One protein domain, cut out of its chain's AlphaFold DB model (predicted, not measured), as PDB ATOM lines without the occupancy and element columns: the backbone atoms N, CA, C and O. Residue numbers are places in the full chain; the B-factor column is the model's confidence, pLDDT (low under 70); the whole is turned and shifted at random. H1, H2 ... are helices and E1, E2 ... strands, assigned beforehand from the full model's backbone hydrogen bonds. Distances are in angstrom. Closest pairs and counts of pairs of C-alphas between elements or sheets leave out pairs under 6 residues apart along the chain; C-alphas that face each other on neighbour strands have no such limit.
ATOM      1  N   LEU A  51      67.599 -33.633 -43.172       57.72
ATOM      2  CA  LEU A  51      66.824 -34.009 -44.353       57.72
ATOM      3  C   LEU A  51      67.123 -33.121 -45.573       57.72
ATOM      4  O   LEU A  51      67.327 -33.649 -46.664       57.72
ATOM      5  N   ASN A  52      67.220 -31.798 -45.392       59.25
ATOM      6  CA  ASN A  52      67.571 -30.873 -46.479       59.25
ATOM      7  C   ASN A  52      69.014 -31.084 -46.950       59.25
ATOM      8  O   ASN A  52      69.288 -31.025 -48.146       59.25
ATOM      9  N   LYS A  53      69.935 -31.406 -46.030       65.19
ATOM     10  CA  LYS A  53      71.320 -31.747 -46.392       65.19
ATOM     11  C   LYS A  53      71.391 -33.047 -47.201       65.19
ATOM     12  O   LYS A  53      72.088 -33.079 -48.206       65.19
ATOM     13  N   ASP A  54      70.654 -34.088 -46.808       68.06
ATOM     14  CA  ASP A  54      70.618 -35.369 -47.534       68.06
ATOM     15  C   ASP A  54      69.918 -35.256 -48.898       68.06
ATOM     16  O   ASP A  54      70.333 -35.886 -49.872       68.06
ATOM     17  N   LEU A  55      68.874 -34.428 -48.997       67.69
ATOM     18  CA  LEU A  55      68.221 -34.126 -50.270       67.69
ATOM     19  C   LEU A  55      69.192 -33.451 -51.246       67.69
ATOM     20  O   LEU A  55      69.331 -33.917 -52.373       67.69
ATOM     21  N   VAL A  56      69.898 -32.407 -50.803       67.31
ATOM     22  CA  VAL A  56      70.840 -31.655 -51.646       67.31
ATOM     23  C   VAL A  56      72.085 -32.479 -51.992       67.31
ATOM     24  O   VAL A  56      72.530 -32.455 -53.134       67.31
ATOM     25  N   ALA A  57      72.643 -33.232 -51.039       69.75
ATOM     26  CA  ALA A  57      73.893 -33.967 -51.248       69.75
ATOM     27  C   ALA A  57      73.703 -35.324 -51.945       69.75
ATOM     28  O   ALA A  57      74.583 -35.772 -52.681       69.75
ATOM     29  N   HIS A  58      72.577 -36.004 -51.704       69.44
ATOM     30  CA  HIS A  58      72.389 -37.405 -52.101       69.44
ATOM     31  C   HIS A  58      70.992 -37.721 -52.650       69.44
ATOM     32  O   HIS A  58      70.630 -38.896 -52.770       69.44
ATOM     33  N   GLY A  59      70.167 -36.713 -52.948       69.94
ATOM     34  CA  GLY A  59      68.799 -36.927 -53.422       69.94
ATOM     35  C   GLY A  59      67.961 -37.757 -52.445       69.94
ATOM     36  O   GLY A  59      67.188 -38.613 -52.880       69.94
ATOM     37  N   SER A  60      68.174 -37.573 -51.137       76.69
ATOM     38  CA  SER A  60      67.529 -38.307 -50.035       76.69
ATOM     39  C   SER A  60      67.873 -39.804 -49.946       76.69
ATOM     40  O   SER A  60      67.068 -40.616 -49.476       76.69
ATOM     41  N   TRP A  61      69.045 -40.218 -50.443       80.75
ATOM     42  CA  TRP A  61      69.448 -41.627 -50.424       80.75
ATOM     43  C   TRP A  61      69.628 -42.190 -49.010       80.75
ATOM     44  O   TRP A  61      69.186 -43.319 -48.768       80.75
ATOM     45  N   ASN A  62      70.234 -41.446 -48.074       81.81
ATOM     46  CA  ASN A  62      70.444 -41.951 -46.714       81.81
ATOM     47  C   ASN A  62      69.108 -42.145 -46.000       81.81
ATOM     48  O   ASN A  62      68.887 -43.191 -45.394       81.81
ATOM     49  N   VAL A  63      68.183 -41.202 -46.176       80.56
ATOM     50  CA  VAL A  63      66.810 -41.306 -45.669       80.56
ATOM     51  C   VAL A  63      66.103 -42.545 -46.225       80.56
ATOM     52  O   VAL A  63      65.557 -43.345 -45.463       80.56
ATOM     53  N   ARG A  64      66.152 -42.771 -47.547       81.31
ATOM     54  CA  ARG A  64      65.564 -43.980 -48.158       81.31
ATOM     55  C   ARG A  64      66.225 -45.261 -47.648       81.31
ATOM     56  O   ARG A  64      65.552 -46.275 -47.471       81.31
ATOM     57  N   LYS A  65      67.544 -45.258 -47.439       83.19
ATOM     58  CA  LYS A  65      68.275 -46.401 -46.878       83.19
ATOM     59  C   LYS A  65      67.823 -46.693 -45.449       83.19
ATOM     60  O   LYS A  65      67.513 -47.842 -45.156       83.19
ATOM     61  N   GLU A  66      67.730 -45.677 -44.601       84.81
ATOM     62  CA  GLU A  66      67.289 -45.819 -43.214       84.81
ATOM     63  C   GLU A  66      65.858 -46.357 -43.121       84.81
ATOM     64  O   GLU A  66      65.608 -47.322 -42.397       84.81
ATOM     65  N   VAL A  67      64.934 -45.808 -43.915       86.06
ATOM     66  CA  VAL A  67      63.558 -46.316 -44.007       86.06
ATOM     67  C   VAL A  67      63.548 -47.788 -44.419       86.06
ATOM     68  O   VAL A  67      62.902 -48.597 -43.756       86.06
ATOM     69  N   ARG A  68      64.309 -48.180 -45.451       86.81
ATOM     70  CA  ARG A  68      64.413 -49.592 -45.865       86.81
ATOM     71  C   ARG A  68      64.957 -50.489 -44.754       86.81
ATOM     72  O   ARG A  68      64.437 -51.584 -44.561       86.81
ATOM     73  N   THR A  69      65.971 -50.036 -44.019       87.75
ATOM     74  CA  THR A  69      66.527 -50.782 -42.882       87.75
ATOM     75  C   THR A  69      65.483 -50.973 -41.786       87.75
ATOM     76  O   THR A  69      65.277 -52.100 -41.349       87.75
ATOM     77  N   ARG A  70      64.768 -49.913 -41.398       87.31
ATOM     78  CA  ARG A  70      63.701 -49.975 -40.387       87.31
ATOM     79  C   ARG A  70      62.549 -50.888 -40.806       87.31
ATOM     80  O   ARG A  70      62.005 -51.605 -39.975       87.31
ATOM     81  N   LEU A  71      62.201 -50.877 -42.093       88.44
ATOM     82  CA  LEU A  71      61.134 -51.699 -42.661       88.44
ATOM     83  C   LEU A  71      61.480 -53.183 -42.773       88.44
ATOM     84  O   LEU A  71      60.570 -54.007 -42.720       88.44
ATOM     85  N   ARG A  72      62.761 -53.533 -42.928       88.19
ATOM     86  CA  ARG A  72      63.207 -54.933 -42.998       88.19
ATOM     87  C   ARG A  72      62.797 -55.715 -41.752       88.19
ATOM     88  O   ARG A  72      62.334 -56.844 -41.873       88.19
ATOM     89  N   ASP A  73      62.927 -55.082 -40.590       87.94
ATOM     90  CA  ASP A  73      62.701 -55.712 -39.288       87.94
ATOM     91  C   ASP A  73      61.298 -55.377 -38.727       87.94
ATOM     92  O   ASP A  73      60.934 -55.785 -37.623       87.94
ATOM     93  N   ALA A  74      60.486 -54.639 -39.495       91.69
ATOM     94  CA  ALA A  74      59.179 -54.160 -39.072       91.69
ATOM     95  C   ALA A  74      58.092 -55.239 -39.140       91.69
ATOM     96  O   ALA A  74      57.973 -55.985 -40.117       91.69
ATOM     97  N   LYS A  75      57.211 -55.257 -38.139       94.31
ATOM     98  CA  LYS A  75      56.042 -56.141 -38.086       94.31
ATOM     99  C   LYS A  75      54.799 -55.417 -38.599       94.31
ATOM    100  O   LYS A  75      54.539 -54.274 -38.239       94.31
ATOM    101  N   HIS A  76      54.015 -56.102 -39.424       93.19
ATOM    102  CA  HIS A  76      52.686 -55.625 -39.805       93.19
ATOM    103  C   HIS A  76      51.722 -55.800 -38.628       93.19
ATOM    104  O   HIS A  76      51.684 -56.880 -38.033       93.19
ATOM    105  N   SER A  77      50.909 -54.788 -38.343       92.25
ATOM    106  CA  SER A  77      49.766 -54.875 -37.436       92.25
ATOM    107  C   SER A  77      48.483 -54.589 -38.204       92.25
ATOM    108  O   SER A  77      48.417 -53.666 -39.004       92.25
ATOM    109  N   ASP A  78      47.440 -55.369 -37.942       82.50
ATOM    110  CA  ASP A  78      46.094 -55.142 -38.477       82.50
ATOM    111  C   ASP A  78      45.330 -54.026 -37.741       82.50
ATOM    112  O   ASP A  78      44.172 -53.749 -38.061       82.50
ATOM    113  N   HIS A  79      45.962 -53.399 -36.743       80.19
ATOM    114  CA  HIS A  79      45.372 -52.381 -35.882       80.19
ATOM    115  C   HIS A  79      44.006 -52.820 -35.312       80.19
ATOM    116  O   HIS A  79      43.026 -52.070 -35.337       80.19
ATOM    117  N   GLY A  80      43.927 -54.079 -34.858       81.50
ATOM    118  CA  GLY A  80      42.706 -54.669 -34.300       81.50
ATOM    119  C   GLY A  80      41.614 -54.922 -35.344       81.50
ATOM    120  O   GLY A  80      40.429 -54.893 -35.018       81.50
ATOM    121  N   GLY A  81      41.993 -55.086 -36.616       85.25
ATOM    122  CA  GLY A  81      41.074 -55.338 -37.726       85.25
ATOM    123  C   GLY A  81      40.181 -54.148 -38.081       85.25
ATOM    124  O   GLY A  81      39.205 -54.308 -38.811       85.25
ATOM    125  N   LYS A  82      40.488 -52.940 -37.584       89.31
ATOM    126  CA  LYS A  82      39.632 -51.750 -37.730       89.31
ATOM    127  C   LYS A  82      39.325 -51.403 -39.189       89.31
ATOM    128  O   LYS A  82      38.231 -50.915 -39.468       89.31
ATOM    129  N   HIS A  83      40.264 -51.665 -40.097       91.94
ATOM    130  CA  HIS A  83      40.181 -51.316 -41.521       91.94
ATOM    131  C   HIS A  83      39.812 -52.496 -42.435       91.94
ATOM    132  O   HIS A  83      39.813 -52.346 -43.655       91.94
ATOM    133  N   THR A  84      39.511 -53.664 -41.865       92.62
ATOM    134  CA  THR A  84      39.237 -54.911 -42.601       92.62
ATOM    135  C   THR A  84      37.959 -55.595 -42.108       92.62
ATOM    136  O   THR A  84      37.837 -56.815 -42.164       92.62
ATOM    137  N   ARG A  85      37.006 -54.824 -41.569       92.00
ATOM    138  CA  ARG A  85      35.759 -55.358 -40.989       92.00
ATOM    139  C   ARG A  85      34.753 -55.786 -42.050       92.00
ATOM    140  O   ARG A  85      33.909 -56.636 -41.783       92.00
ATOM    141  N   ALA A  86      34.796 -55.141 -43.210       92.06
ATOM    142  CA  ALA A  86      33.861 -55.380 -44.295       92.06
ATOM    143  C   ALA A  86      34.144 -56.709 -44.998       92.06
ATOM    144  O   ALA A  86      35.292 -57.008 -45.323       92.06
ATOM    145  N   LYS A  87      33.090 -57.482 -45.271       93.50
ATOM    146  CA  LYS A  87      33.157 -58.718 -46.061       93.50
ATOM    147  C   LYS A  87      32.728 -58.481 -47.505       93.50
ATOM    148  O   LYS A  87      33.181 -59.192 -48.398       93.50
ATOM    149  N   THR A  88      31.896 -57.467 -47.745       96.31
ATOM    150  CA  THR A  88      31.455 -57.057 -49.085       96.31
ATOM    151  C   THR A  88      31.885 -55.627 -49.420       96.31
ATOM    152  O   THR A  88      32.217 -54.822 -48.550       96.31
ATOM    153  N   THR A  89      31.882 -55.289 -50.710       95.25
ATOM    154  CA  THR A  89      32.197 -53.932 -51.189       95.25
ATOM    155  C   THR A  89      31.196 -52.895 -50.667       95.25
ATOM    156  O   THR A  89      31.576 -51.776 -50.325       95.25
ATOM    157  N   GLU A  90      29.919 -53.265 -50.570       95.31
ATOM    158  CA  GLU A  90      28.852 -52.401 -50.054       95.31
ATOM    159  C   GLU A  90      29.024 -52.132 -48.557       95.31
ATOM    160  O   GLU A  90      28.909 -50.990 -48.105       95.31
ATOM    161  N   GLU A  91      29.383 -53.164 -47.789       95.62
ATOM    162  CA  GLU A  91      29.745 -53.021 -46.379       95.62
ATOM    163  C   GLU A  91      30.977 -52.134 -46.204       95.62
ATOM    164  O   GLU A  91      30.993 -51.291 -45.306       95.62
ATOM    165  N   ALA A  92      31.984 -52.267 -47.074       95.25
ATOM    166  CA  ALA A  92      33.183 -51.431 -47.029       95.25
ATOM    167  C   ALA A  92      32.819 -49.954 -47.195       95.25
ATOM    168  O   ALA A  92      33.240 -49.122 -46.388       95.25
ATOM    169  N   LYS A  93      31.953 -49.635 -48.167       96.88
ATOM    170  CA  LYS A  93      31.423 -48.281 -48.351       96.88
ATOM    171  C   LYS A  93      30.661 -47.806 -47.112       96.88
ATOM    172  O   LYS A  93      30.966 -46.736 -46.590       96.88
ATOM    173  N   LYS A  94      29.734 -48.610 -46.582       96.12
ATOM    174  CA  LYS A  94      28.922 -48.249 -45.406       96.12
ATOM    175  C   LYS A  94      29.774 -48.000 -44.156       96.12
ATOM    176  O   LYS A  94      29.593 -46.997 -43.471       96.12
ATOM    177  N   PHE A  95      30.710 -48.893 -43.848       95.44
ATOM    178  CA  PHE A  95      31.553 -48.789 -42.654       95.44
ATOM    179  C   PHE A  95      32.609 -47.686 -42.765       95.44
ATOM    180  O   PHE A  95      33.009 -47.134 -41.734       95.44
ATOM    181  N   SER A  96      33.001 -47.306 -43.987       95.56
ATOM    182  CA  SER A  96      34.003 -46.259 -44.227       95.56
ATOM    183  C   SER A  96      33.636 -44.874 -43.687       95.56
ATOM    184  O   SER A  96      34.536 -44.081 -43.427       95.56
ATOM    185  N   HIS A  97      32.351 -44.597 -43.439       92.94
ATOM    186  CA  HIS A  97      31.917 -43.375 -42.752       92.94
ATOM    187  C   HIS A  97      32.425 -43.290 -41.304       92.94
ATOM    188  O   HIS A  97      32.622 -42.194 -40.790       92.94
ATOM    189  N   SER A  98      32.652 -44.436 -40.652       91.88
ATOM    190  CA  SER A  98      33.177 -44.505 -39.282       91.88
ATOM    191  C   SER A  98      34.701 -44.658 -39.243       91.88
ATOM    192  O   SER A  98      35.394 -43.986 -38.482       91.88
ATOM    193  N   ALA A  99      35.233 -45.548 -40.075       93.00
ATOM    194  CA  ALA A  99      36.652 -45.815 -40.218       93.00
ATOM    195  C   ALA A  99      36.883 -46.363 -41.619       93.00
ATOM    196  O   ALA A  99      36.207 -47.319 -42.001       93.00
ATOM    197  N   ALA A 100      37.854 -45.802 -42.345       96.31
ATOM    198  CA  ALA A 100      38.234 -46.257 -43.679       96.31
ATOM    199  C   ALA A 100      38.331 -47.789 -43.759       96.31
ATOM    200  O   ALA A 100      38.841 -48.422 -42.835       96.31
ATOM    201  N   GLN A 101      37.844 -48.380 -44.844       97.38
ATOM    202  CA  GLN A 101      37.837 -49.829 -45.036       97.38
ATOM    203  C   GLN A 101      38.546 -50.192 -46.327       97.38
ATOM    204  O   GLN A 101      38.254 -49.622 -47.377       97.38
ATOM    205  N   TYR A 102      39.438 -51.172 -46.264       97.19
ATOM    206  CA  TYR A 102      39.957 -51.809 -47.466       97.19
ATOM    207  C   TYR A 102      38.847 -52.569 -48.197       97.19
ATOM    208  O   TYR A 102      37.853 -52.993 -47.601       97.19
ATOM    209  N   LEU A 103      39.026 -52.756 -49.505       96.94
ATOM    210  CA  LEU A 103      38.198 -53.693 -50.250       96.94
ATOM    211  C   LEU A 103      38.451 -55.118 -49.734       96.94
ATOM    212  O   LEU A 103      39.615 -55.508 -49.620       96.94
ATOM    213  N   PRO A 104      37.404 -55.929 -49.502       94.38
ATOM    214  CA  PRO A 104      37.556 -57.293 -48.984       94.38
ATOM    215  C   PRO A 104      38.332 -58.217 -49.935       94.38
ATOM    216  O   PRO A 104      38.878 -59.231 -49.516       94.38
ATOM    217  N   THR A 105      38.406 -57.864 -51.222       94.31
ATOM    218  CA  THR A 105      39.144 -58.609 -52.250       94.31
ATOM    219  C   THR A 105      40.644 -58.303 -52.271       94.31
ATOM    220  O   THR A 105      41.397 -59.001 -52.947       94.31
ATOM    221  N   LYS A 106      41.101 -57.257 -51.569       92.88
ATOM    222  CA  LYS A 106      42.499 -56.813 -51.574       92.88
ATOM    223  C   LYS A 106      43.140 -57.102 -50.213       92.88
ATOM    224  O   LYS A 106      42.557 -56.860 -49.163       92.88
ATOM    225  N   SER A 107      44.384 -57.580 -50.223       93.44
ATOM    226  CA  SER A 107      45.155 -57.775 -48.989       93.44
ATOM    227  C   SER A 107      45.741 -56.446 -48.510       93.44
ATOM    228  O   SER A 107      46.628 -55.892 -49.162       93.44
ATOM    229  N   ASN A 108      45.294 -55.958 -47.350       93.75
ATOM    230  CA  ASN A 108      45.836 -54.750 -46.718       93.75
ATOM    231  C   ASN A 108      47.350 -54.853 -46.495       93.75
ATOM    232  O   ASN A 108      48.091 -53.969 -46.911       93.75
ATOM    233  N   ARG A 109      47.828 -55.979 -45.954       94.50
ATOM    234  CA  ARG A 109      49.257 -56.210 -45.717       94.50
ATOM    235  C   ARG A 109      50.081 -56.068 -46.997       94.50
ATOM    236  O   ARG A 109      51.146 -55.457 -46.970       94.50
ATOM    237  N   ALA A 110      49.610 -56.626 -48.113       94.56
ATOM    238  CA  ALA A 110      50.319 -56.541 -49.390       94.56
ATOM    239  C   ALA A 110      50.326 -55.108 -49.955       94.56
ATOM    240  O   ALA A 110      51.355 -54.642 -50.450       94.56
ATOM    241  N   LEU A 111      49.205 -54.390 -49.841       96.06
ATOM    242  CA  LEU A 111      49.113 -52.980 -50.228       96.06
ATOM    243  C   LEU A 111      50.055 -52.113 -49.381       96.06
ATOM    244  O   LEU A 111      50.845 -51.342 -49.911       96.06
ATOM    245  N   GLU A 112      50.056 -52.288 -48.066       96.00
ATOM    246  CA  GLU A 112      50.906 -51.500 -47.173       96.00
ATOM    247  C   GLU A 112      52.391 -51.776 -47.420       96.00
ATOM    248  O   GLU A 112      53.192 -50.847 -47.531       96.00
ATOM    249  N   GLN A 113      52.764 -53.045 -47.595       93.94
ATOM    250  CA  GLN A 113      54.136 -53.418 -47.933       93.94
ATOM    251  C   GLN A 113      54.584 -52.868 -49.286       93.94
ATOM    252  O   GLN A 113      55.718 -52.401 -49.399       93.94
ATOM    253  N   SER A 114      53.737 -52.938 -50.315       93.88
ATOM    254  CA  SER A 114      54.078 -52.417 -51.644       93.88
ATOM    255  C   SER A 114      54.232 -50.898 -51.623       93.88
ATOM    256  O   SER A 114      55.237 -50.389 -52.120       93.88
ATOM    257  N   ALA A 115      53.328 -50.184 -50.947       94.88
ATOM    258  CA  ALA A 115      53.452 -48.747 -50.751       94.88
ATOM    259  C   ALA A 115      54.759 -48.391 -50.035       94.88
ATOM    260  O   ALA A 115      55.496 -47.531 -50.505       94.88
ATOM    261  N   LEU A 116      55.096 -49.075 -48.938       92.19
ATOM    262  CA  LEU A 116      56.322 -48.825 -48.176       92.19
ATOM    263  C   LEU A 116      57.604 -49.106 -48.976       92.19
ATOM    264  O   LEU A 116      58.566 -48.349 -48.848       92.19
ATOM    265  N   LYS A 117      57.610 -50.145 -49.820       90.12
ATOM    266  CA  LYS A 117      58.761 -50.527 -50.660       90.12
ATOM    267  C   LYS A 117      58.926 -49.688 -51.927       90.12
ATOM    268  O   LYS A 117      60.019 -49.690 -52.481       90.12
ATOM    269  N   SER A 118      57.868 -49.027 -52.396       88.56
ATOM    270  CA  SER A 118      57.932 -48.190 -53.597       88.56
ATOM    271  C   SER A 118      58.916 -47.024 -53.415       88.56
ATOM    272  O   SER A 118      59.098 -46.534 -52.303       88.56
ATOM    273  N   ASP A 119      59.527 -46.534 -54.488       84.31
ATOM    274  CA  ASP A 119      60.270 -45.267 -54.449       84.31
ATOM    275  C   ASP A 119      59.346 -44.050 -54.648       84.31
ATOM    276  O   ASP A 119      59.740 -42.914 -54.387       84.31
ATOM    277  N   GLU A 120      58.098 -44.288 -55.053       86.44
ATOM    278  CA  GLU A 120      57.085 -43.265 -55.284       86.44
ATOM    279  C   GLU A 120      56.238 -42.986 -54.029       86.44
ATOM    280  O   GLU A 120      56.244 -43.732 -53.040       86.44
ATOM    281  N   GLY A 121      55.467 -41.899 -54.087       88.25
ATOM    282  CA  GLY A 121      54.629 -41.415 -52.994       88.25
ATOM    283  C   GLY A 121      55.322 -40.378 -52.110       88.25
ATOM    284  O   GLY A 121      56.499 -40.056 -52.268       88.25
ATOM    285  N   LYS A 122      54.567 -39.831 -51.159       91.12
ATOM    286  CA  LYS A 122      55.053 -38.800 -50.239       91.12
ATOM    287  C   LYS A 122      55.458 -39.437 -48.916       91.12
ATOM    288  O   LYS A 122      54.607 -39.956 -48.195       91.12
ATOM    289  N   LEU A 123      56.748 -39.371 -48.595       90.06
ATOM    290  CA  LEU A 123      57.287 -39.740 -47.287       90.06
ATOM    291  C   LEU A 123      57.309 -38.511 -46.370       90.06
ATOM    292  O   LEU A 123      57.827 -37.461 -46.751       90.06
ATOM    293  N   LEU A 124      56.775 -38.653 -45.160       89.19
ATOM    294  CA  LEU A 124      56.825 -37.646 -44.103       89.19
ATOM    295  C   LEU A 124      57.522 -38.247 -42.883       89.19
ATOM    296  O   LEU A 124      56.995 -39.169 -42.263       89.19
ATOM    297  N   LEU A 125      58.706 -37.736 -42.551       86.31
ATOM    298  CA  LEU A 125      59.458 -38.144 -41.364       86.31
ATOM    299  C   LEU A 125      59.043 -37.303 -40.159       86.31
ATOM    300  O   LEU A 125      58.869 -36.089 -40.279       86.31
ATOM    301  N   LYS A 126      58.950 -37.935 -38.992       84.88
ATOM    302  CA  LYS A 126      58.786 -37.255 -37.709       84.88
ATOM    303  C   LYS A 126      60.091 -37.292 -36.910       84.88
ATOM    304  O   LYS A 126      60.962 -38.129 -37.144       84.88
ATOM    305  N   ALA A 127      60.218 -36.372 -35.955       78.50
ATOM    306  CA  ALA A 127      61.415 -36.236 -35.121       78.50
ATOM    307  C   ALA A 127      61.671 -37.455 -34.217       78.50
ATOM    308  O   ALA A 127      62.818 -37.759 -33.909       78.50
ATOM    309  N   ASP A 128      60.616 -38.181 -33.840       80.31
ATOM    310  CA  ASP A 128      60.672 -39.414 -33.041       80.31
ATOM    311  C   ASP A 128      61.116 -40.648 -33.853       80.31
ATOM    312  O   ASP A 128      61.159 -41.763 -33.338       80.31
ATOM    313  N   GLY A 129      61.426 -40.474 -35.141       81.38
ATOM    314  CA  GLY A 129      61.766 -41.563 -36.049       81.38
ATOM    315  C   GLY A 129      60.556 -42.346 -36.571       81.38
ATOM    316  O   GLY A 129      60.727 -43.237 -37.408       81.38
ATOM    317  N   SER A 130      59.334 -42.011 -36.161       88.25
ATOM    318  CA  SER A 130      58.154 -42.482 -36.878       88.25
ATOM    319  C   SER A 130      58.071 -41.801 -38.244       88.25
ATOM    320  O   SER A 130      58.629 -40.724 -38.480       88.25
ATOM    321  N   PHE A 131      57.401 -42.445 -39.190       91.31
ATOM    322  CA  PHE A 131      57.165 -41.843 -40.494       91.31
ATOM    323  C   PHE A 131      55.845 -42.307 -41.076       91.31
ATOM    324  O   PHE A 131      55.353 -43.396 -40.773       91.31
ATOM    325  N   TRP A 132      55.291 -41.477 -41.950       93.31
ATOM    326  CA  TRP A 132      54.120 -41.813 -42.741       93.31
ATOM    327  C   TRP A 132      54.473 -41.816 -44.211       93.31
ATOM    328  O   TRP A 132      55.252 -40.985 -44.678       93.31
ATOM    329  N   LYS A 133      53.850 -42.724 -44.950       94.19
ATOM    330  CA  LYS A 133      53.911 -42.733 -46.398       94.19
ATOM    331  C   LYS A 133      52.515 -42.674 -46.983       94.19
ATOM    332  O   LYS A 133      51.674 -43.514 -46.669       94.19
ATOM    333  N   VAL A 134      52.285 -41.678 -47.829       96.44
ATOM    334  CA  VAL A 134      51.054 -41.530 -48.606       96.44
ATOM    335  C   VAL A 134      51.342 -41.983 -50.030       96.44
ATOM    336  O   VAL A 134      52.276 -41.491 -50.664       96.44
ATOM    337  N   TYR A 135      50.571 -42.950 -50.515       96.50
ATOM    338  CA  TYR A 135      50.827 -43.625 -51.785       96.50
ATOM    339  C   TYR A 135      49.528 -43.858 -52.555       96.50
ATOM    340  O   TYR A 135      48.497 -44.155 -51.946       96.50
ATOM    341  N   ARG A 136      49.587 -43.736 -53.885       97.00
ATOM    342  CA  ARG A 136      48.461 -43.955 -54.799       97.00
ATOM    343  C   ARG A 136      48.686 -45.225 -55.606       97.00
ATOM    344  O   ARG A 136      49.722 -45.372 -56.241       97.00
ATOM    345  N   PHE A 137      47.686 -46.090 -55.635       96.75
ATOM    346  CA  PHE A 137      47.634 -47.240 -56.529       96.75
ATOM    347  C   PHE A 137      46.938 -46.889 -57.847       96.75
ATOM    348  O   PHE A 137      46.231 -45.886 -57.962       96.75
ATOM    349  N   GLU A 138      47.130 -47.727 -58.860       95.19
ATOM    350  CA  GLU A 138      46.359 -47.641 -60.105       95.19
ATOM    351  C   GLU A 138      44.912 -48.108 -59.876       95.19
ATOM    352  O   GLU A 138      43.949 -47.423 -60.244       95.19
ATOM    353  N   ASP A 139      44.776 -49.231 -59.172       95.75
ATOM    354  CA  ASP A 139      43.499 -49.813 -58.784       95.75
ATOM    355  C   ASP A 139      42.910 -49.159 -57.526       95.75
ATOM    356  O   ASP A 139      43.648 -48.771 -56.612       95.75
ATOM    357  N   PRO A 140      41.573 -49.123 -57.402       96.62
ATOM    358  CA  PRO A 140      40.918 -48.850 -56.133       96.62
ATOM    359  C   PRO A 140      41.335 -49.845 -55.046       96.62
ATOM    360  O   PRO A 140      41.424 -51.055 -55.277       96.62
ATOM    361  N   VAL A 141      41.553 -49.329 -53.839       97.19
ATOM    362  CA  VAL A 141      42.050 -50.104 -52.688       97.19
ATOM    363  C   VAL A 141      41.049 -50.191 -51.548       97.19
ATOM    364  O   VAL A 141      41.125 -51.110 -50.732       97.19
ATOM    365  N   GLY A 142      40.107 -49.255 -51.472       97.19
ATOM    366  CA  GLY A 142      39.176 -49.178 -50.357       97.19
ATOM    367  C   GLY A 142      38.269 -47.967 -50.424       97.19
ATOM    368  O   GLY A 142      38.206 -47.271 -51.437       97.19
ATOM    369  N   TYR A 143      37.592 -47.726 -49.311       97.81
ATOM    370  CA  TYR A 143      36.726 -46.586 -49.091       97.81
ATOM    371  C   TYR A 143      37.175 -45.789 -47.871       97.81
ATOM    372  O   TYR A 143      37.610 -46.357 -46.867       97.81
ATOM    373  N   ASP A 144      36.997 -44.477 -47.930       97.38
ATOM    374  CA  ASP A 144      37.139 -43.570 -46.795       97.38
ATOM    375  C   ASP A 144      36.026 -42.524 -46.877       97.38
ATOM    376  O   ASP A 144      35.806 -41.944 -47.936       97.38
ATOM    377  N   GLN A 145      35.282 -42.320 -45.787       95.06
ATOM    378  CA  GLN A 145      34.140 -41.392 -45.737       95.06
ATOM    379  C   GLN A 145      33.034 -41.659 -46.785       95.06
ATOM    380  O   GLN A 145      32.293 -40.755 -47.158       95.06
ATOM    381  N   GLY A 146      32.883 -42.906 -47.238       95.12
ATOM    382  CA  GLY A 146      31.917 -43.312 -48.265       95.12
ATOM    383  C   GLY A 146      32.445 -43.213 -49.699       95.12
ATOM    384  O   GLY A 146      31.774 -43.674 -50.627       95.12
ATOM    385  N   GLU A 147      33.648 -42.672 -49.890       95.88
ATOM    386  CA  GLU A 147      34.258 -42.455 -51.199       95.88
ATOM    387  C   GLU A 147      35.243 -43.561 -51.548       95.88
ATOM    388  O   GLU A 147      36.089 -43.936 -50.733       95.88
ATOM    389  N   LEU A 148      35.147 -44.075 -52.774       96.88
ATOM    390  CA  LEU A 148      36.113 -45.033 -53.297       96.88
ATOM    391  C   LEU A 148      37.454 -44.324 -53.500       96.88
ATOM    392  O   LEU A 148      37.514 -43.275 -54.139       96.88
ATOM    393  N   THR A 149      38.533 -44.914 -53.000       97.38
ATOM    394  CA  THR A 149      39.867 -44.323 -53.081       97.38
ATOM    395  C   THR A 149      40.906 -45.301 -53.609       97.38
ATOM    396  O   THR A 149      40.820 -46.522 -53.439       97.38
ATOM    397  N   ARG A 150      41.916 -44.724 -54.257       97.81
ATOM    398  CA  ARG A 150      43.159 -45.369 -54.694       97.81
ATOM    399  C   ARG A 150      44.333 -45.072 -53.766       97.81
ATOM    400  O   ARG A 150      45.435 -45.570 -53.981       97.81
ATOM    401  N   TRP A 151      44.127 -44.221 -52.771       97.94
ATOM    402  CA  TRP A 151      45.180 -43.759 -51.885       97.94
ATOM    403  C   TRP A 151      45.174 -44.521 -50.576       97.94
ATOM    404  O   TRP A 151      44.116 -44.804 -50.010       97.94
ATOM    405  N   ILE A 152      46.371 -44.778 -50.060       97.38
ATOM    406  CA  ILE A 152      46.565 -45.240 -48.693       97.38
ATOM    407  C   ILE A 152      47.539 -44.332 -47.961       97.38
ATOM    408  O   ILE A 152      48.416 -43.702 -48.562       97.38
ATOM    409  N   ARG A 153      47.414 -44.330 -46.639       96.62
ATOM    410  CA  ARG A 153      48.448 -43.849 -45.734       96.62
ATOM    411  C   ARG A 153      48.932 -45.017 -44.894       96.62
ATOM    412  O   ARG A 153      48.120 -45.674 -44.250       96.62
ATOM    413  N   VAL A 154      50.241 -45.233 -44.880       96.12
ATOM    414  CA  VAL A 154      50.897 -46.232 -44.035       96.12
ATOM    415  C   VAL A 154      51.742 -45.515 -42.999       96.12
ATOM    416  O   VAL A 154      52.558 -44.662 -43.350       96.12
ATOM    417  N   GLU A 155      51.537 -45.842 -41.734       94.94
ATOM    418  CA  GLU A 155      52.331 -45.352 -40.617       94.94
ATOM    419  C   GLU A 155      53.299 -46.432 -40.158       94.94
ATOM    420  O   GLU A 155      52.926 -47.593 -40.020       94.94
ATOM    421  N   TYR A 156      54.540 -46.027 -39.904       93.56
ATOM    422  CA  TYR A 156      55.528 -46.815 -39.190       93.56
ATOM    423  C   TYR A 156      55.875 -46.118 -37.878       93.56
ATOM    424  O   TYR A 156      56.236 -44.938 -37.874       93.56
ATOM    425  N   SER A 157      55.819 -46.863 -36.777       92.75
ATOM    426  CA  SER A 157      56.259 -46.414 -35.460       92.75
ATOM    427  C   SER A 157      56.751 -47.603 -34.637       92.75
ATOM    428  O   SER A 157      56.127 -48.662 -34.638       92.75
ATOM    429  N   SER A 158      57.887 -47.441 -33.952       89.94
ATOM    430  CA  SER A 158      58.445 -48.429 -33.011       89.94
ATOM    431  C   SER A 158      58.498 -49.873 -33.538       89.94
ATOM    432  O   SER A 158      58.136 -50.818 -32.840       89.94
ATOM    433  N   GLY A 159      58.928 -50.065 -34.790       91.19
ATOM    434  CA  GLY A 159      59.054 -51.402 -35.389       91.19
ATOM    435  C   GLY A 159      57.739 -52.023 -35.866       91.19
ATOM    436  O   GLY A 159      57.741 -53.170 -36.307       91.19
ATOM    437  N   VAL A 160      56.628 -51.290 -35.818       94.06
ATOM    438  CA  VAL A 160      55.323 -51.735 -36.310       94.06
ATOM    439  C   VAL A 160      54.857 -50.811 -37.426       94.06
ATOM    440  O   VAL A 160      55.033 -49.596 -37.341       94.06
ATOM    441  N   TYR A 161      54.245 -51.373 -38.466       94.94
ATOM    442  CA  TYR A 161      53.506 -50.590 -39.452       94.94
ATOM    443  C   TYR A 161      52.075 -51.075 -39.614       94.94
ATOM    444  O   TYR A 161      51.776 -52.256 -39.427       94.94
ATOM    445  N   HIS A 162      51.211 -50.131 -39.953       95.44
ATOM    446  CA  HIS A 162      49.817 -50.353 -40.308       95.44
ATOM    447  C   HIS A 162      49.340 -49.187 -41.173       95.44
ATOM    448  O   HIS A 162      49.914 -48.093 -41.139       95.44
ATOM    449  N   GLY A 163      48.289 -49.394 -41.952       95.31
ATOM    450  CA  GLY A 163      47.765 -48.365 -42.831       95.31
ATOM    451  C   GLY A 163      46.260 -48.407 -42.985       95.31
ATOM    452  O   GLY A 163      45.556 -49.265 -42.451       95.31
ATOM    453  N   HIS A 164      45.762 -47.425 -43.726       96.69
ATOM    454  CA  HIS A 164      44.362 -47.370 -44.108       96.69
ATOM    455  C   HIS A 164      44.178 -46.642 -45.447       96.69
ATOM    456  O   HIS A 164      44.995 -45.779 -45.800       96.69
ATOM    457  N   PRO A 165      43.080 -46.923 -46.173       97.38
ATOM    458  CA  PRO A 165      42.659 -46.112 -47.311       97.38
ATOM    459  C   PRO A 165      42.387 -44.668 -46.890       97.38
ATOM    460  O   PRO A 165      41.972 -44.413 -45.758       97.38
ATOM    461  N   MET A 166      42.630 -43.711 -47.778       97.25
ATOM    462  CA  MET A 166      42.478 -42.289 -47.474       97.25
ATOM    463  C   MET A 166      41.743 -41.570 -48.602       97.25
ATOM    464  O   MET A 166      42.115 -41.724 -49.762       97.25
ATOM    465  N   SER A 167      40.707 -40.795 -48.285       96.50
ATOM    466  CA  SER A 167      39.960 -40.012 -49.276       96.50
ATOM    467  C   SER A 167      40.849 -38.939 -49.902       96.50
ATOM    468  O   SER A 167      41.813 -38.467 -49.285       96.50
ATOM    469  N   ILE A 168      40.529 -38.538 -51.133       95.38
ATOM    470  CA  ILE A 168      41.338 -37.560 -51.866       95.38
ATOM    471  C   ILE A 168      41.429 -36.221 -51.123       95.38
ATOM    472  O   ILE A 168      42.502 -35.624 -51.049       95.38
ATOM    473  N   ASP A 169      40.345 -35.799 -50.476       94.69
ATOM    474  CA  ASP A 169      40.294 -34.556 -49.705       94.69
ATOM    475  C   ASP A 169      41.227 -34.579 -48.495       94.69
ATOM    476  O   ASP A 169      41.850 -33.575 -48.142       94.69
ATOM    477  N   ARG A 170      41.392 -35.748 -47.868       95.31
ATOM    478  CA  ARG A 170      42.361 -35.930 -46.785       95.31
ATOM    479  C   ARG A 170      43.787 -36.026 -47.313       95.31
ATOM    480  O   ARG A 170      44.686 -35.466 -46.689       95.31
ATOM    481  N   VAL A 171      43.996 -36.696 -48.444       96.00
ATOM    482  CA  VAL A 171      45.311 -36.805 -49.094       96.00
ATOM    483  C   VAL A 171      45.842 -35.430 -49.486       96.00
ATOM    484  O   VAL A 171      47.017 -35.154 -49.255       96.00
ATOM    485  N   ARG A 172      44.982 -34.540 -49.996       95.50
ATOM    486  CA  ARG A 172      45.351 -33.176 -50.409       95.50
ATOM    487  C   ARG A 172      45.929 -32.308 -49.293       95.50
ATOM    488  O   ARG A 172      46.644 -31.356 -49.578       95.50
ATOM    489  N   LYS A 173      45.716 -32.675 -48.027       93.44
ATOM    490  CA  LYS A 173      46.383 -32.037 -46.878       93.44
ATOM    491  C   LYS A 173      47.887 -32.334 -46.816       93.44
ATOM    492  O   LYS A 173      48.622 -31.604 -46.164       93.44
ATOM    493  N   TYR A 174      48.332 -33.409 -47.465       88.94
ATOM    494  CA  TYR A 174      49.731 -33.853 -47.515       88.94
ATOM    495  C   TYR A 174      50.340 -33.723 -48.915       88.94
ATOM    496  O   TYR A 174      51.546 -33.516 -49.042       88.94
TER     497      TYR A 174
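Overview. This is residues 51 to 174 of the 180 residues of an uncharacterized protein of Bdellovibrionales bacterium RIFOXYD1_FULL_55_31 (UniProt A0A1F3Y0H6). What does one see first? A twisted wall of four antiparallel strands, in the order E1 E2 E5 E6, has H4 packed across one face and H2 over that same face at E1; H1 lies beyond H2 at one far end, and the small hairpin of E3 and E4, with H3 packed on it, makes the other. What is it made of? The 124 printed residues hold H1, H2, H3, H4, then E1 to E6, then H5, of class mixed, helices and strands. The whole is compact, with a radius of gyration of the C-alphas of 14.9 A, yet elongated, spanning 48 by 28 by 23 A.

Along the chain. Where are the strands? E1 is residues 122 to 125, E2 131 to 136 (16.9 A), E5 151 to 157 (20.0 A) and E6 160 to 166 (19.5 A), with C-alpha 160 at (55.323, -51.735, -36.310). E3 is residues 142 to 144 and E4 147 to 149. Where are the helices? H1 is residues 51 to 58, from C-alpha 51 at (66.824, -34.009, -44.353), H2 61 to 72 (16.5 A), H3 89 to 95 (10.0 A), H4 108 to 117 (14.2 A) and H5 168 to 171.

Arrangement. How is the large sheet paired? It is twisted, with C-alphas up to 4.4 A off its best plane, and E1 and E6 are its edge strands. N 124 and O 132 of the hairpin E1 and E2 are 2.8 A apart, N 133 and O 154 of E2 and E5 2.8 A, and N 155 and O 162 of the hairpin E5 and E6 2.8 A, within hydrogen-bond range. What is on it? H2 and H4 on one face make two layers, helices over a sheet: H4 runs across the strands at a height over the sheet of 8.2 A, its C-alpha of Glu 112 6.1 A from that of Val 154, the closest of H4 and E5, and H2 has a height of 10.3 A. H5 only grazes the sheet. What lies at the ends? H2 touches H1 with residues 61 to 63 alone, the closest C-alphas, of Asp 54 and Asn 62, 6.6 A apart. In the hairpin E3 and E4, N 149 and O 142 are 2.8 A apart, and the closest C-alphas of H3 and E3, of Lys 93 and Tyr 143, are 5.6 A apart. Are the helices' backbones in order? Every O i to N i+4 pair is within hydrogen-bond range in H1, H2, H3 and H4, and H5 is too short for such a pair.

Size, cuts and confidence. How large is it? The two C-alphas farthest apart, of Ala 57 and Glu 90, are 48.7 A apart, and the printed part has no cut. Which links are long? H2 to H3, with 16 residues, and H3 to H4, with 12, are long links; residues 75 to 76 pair in parallel with residues 160 to 161 of E6. Where is confidence low? The mean pLDDT of the printed part is 90.2, and residues 51 to 59 are under 70.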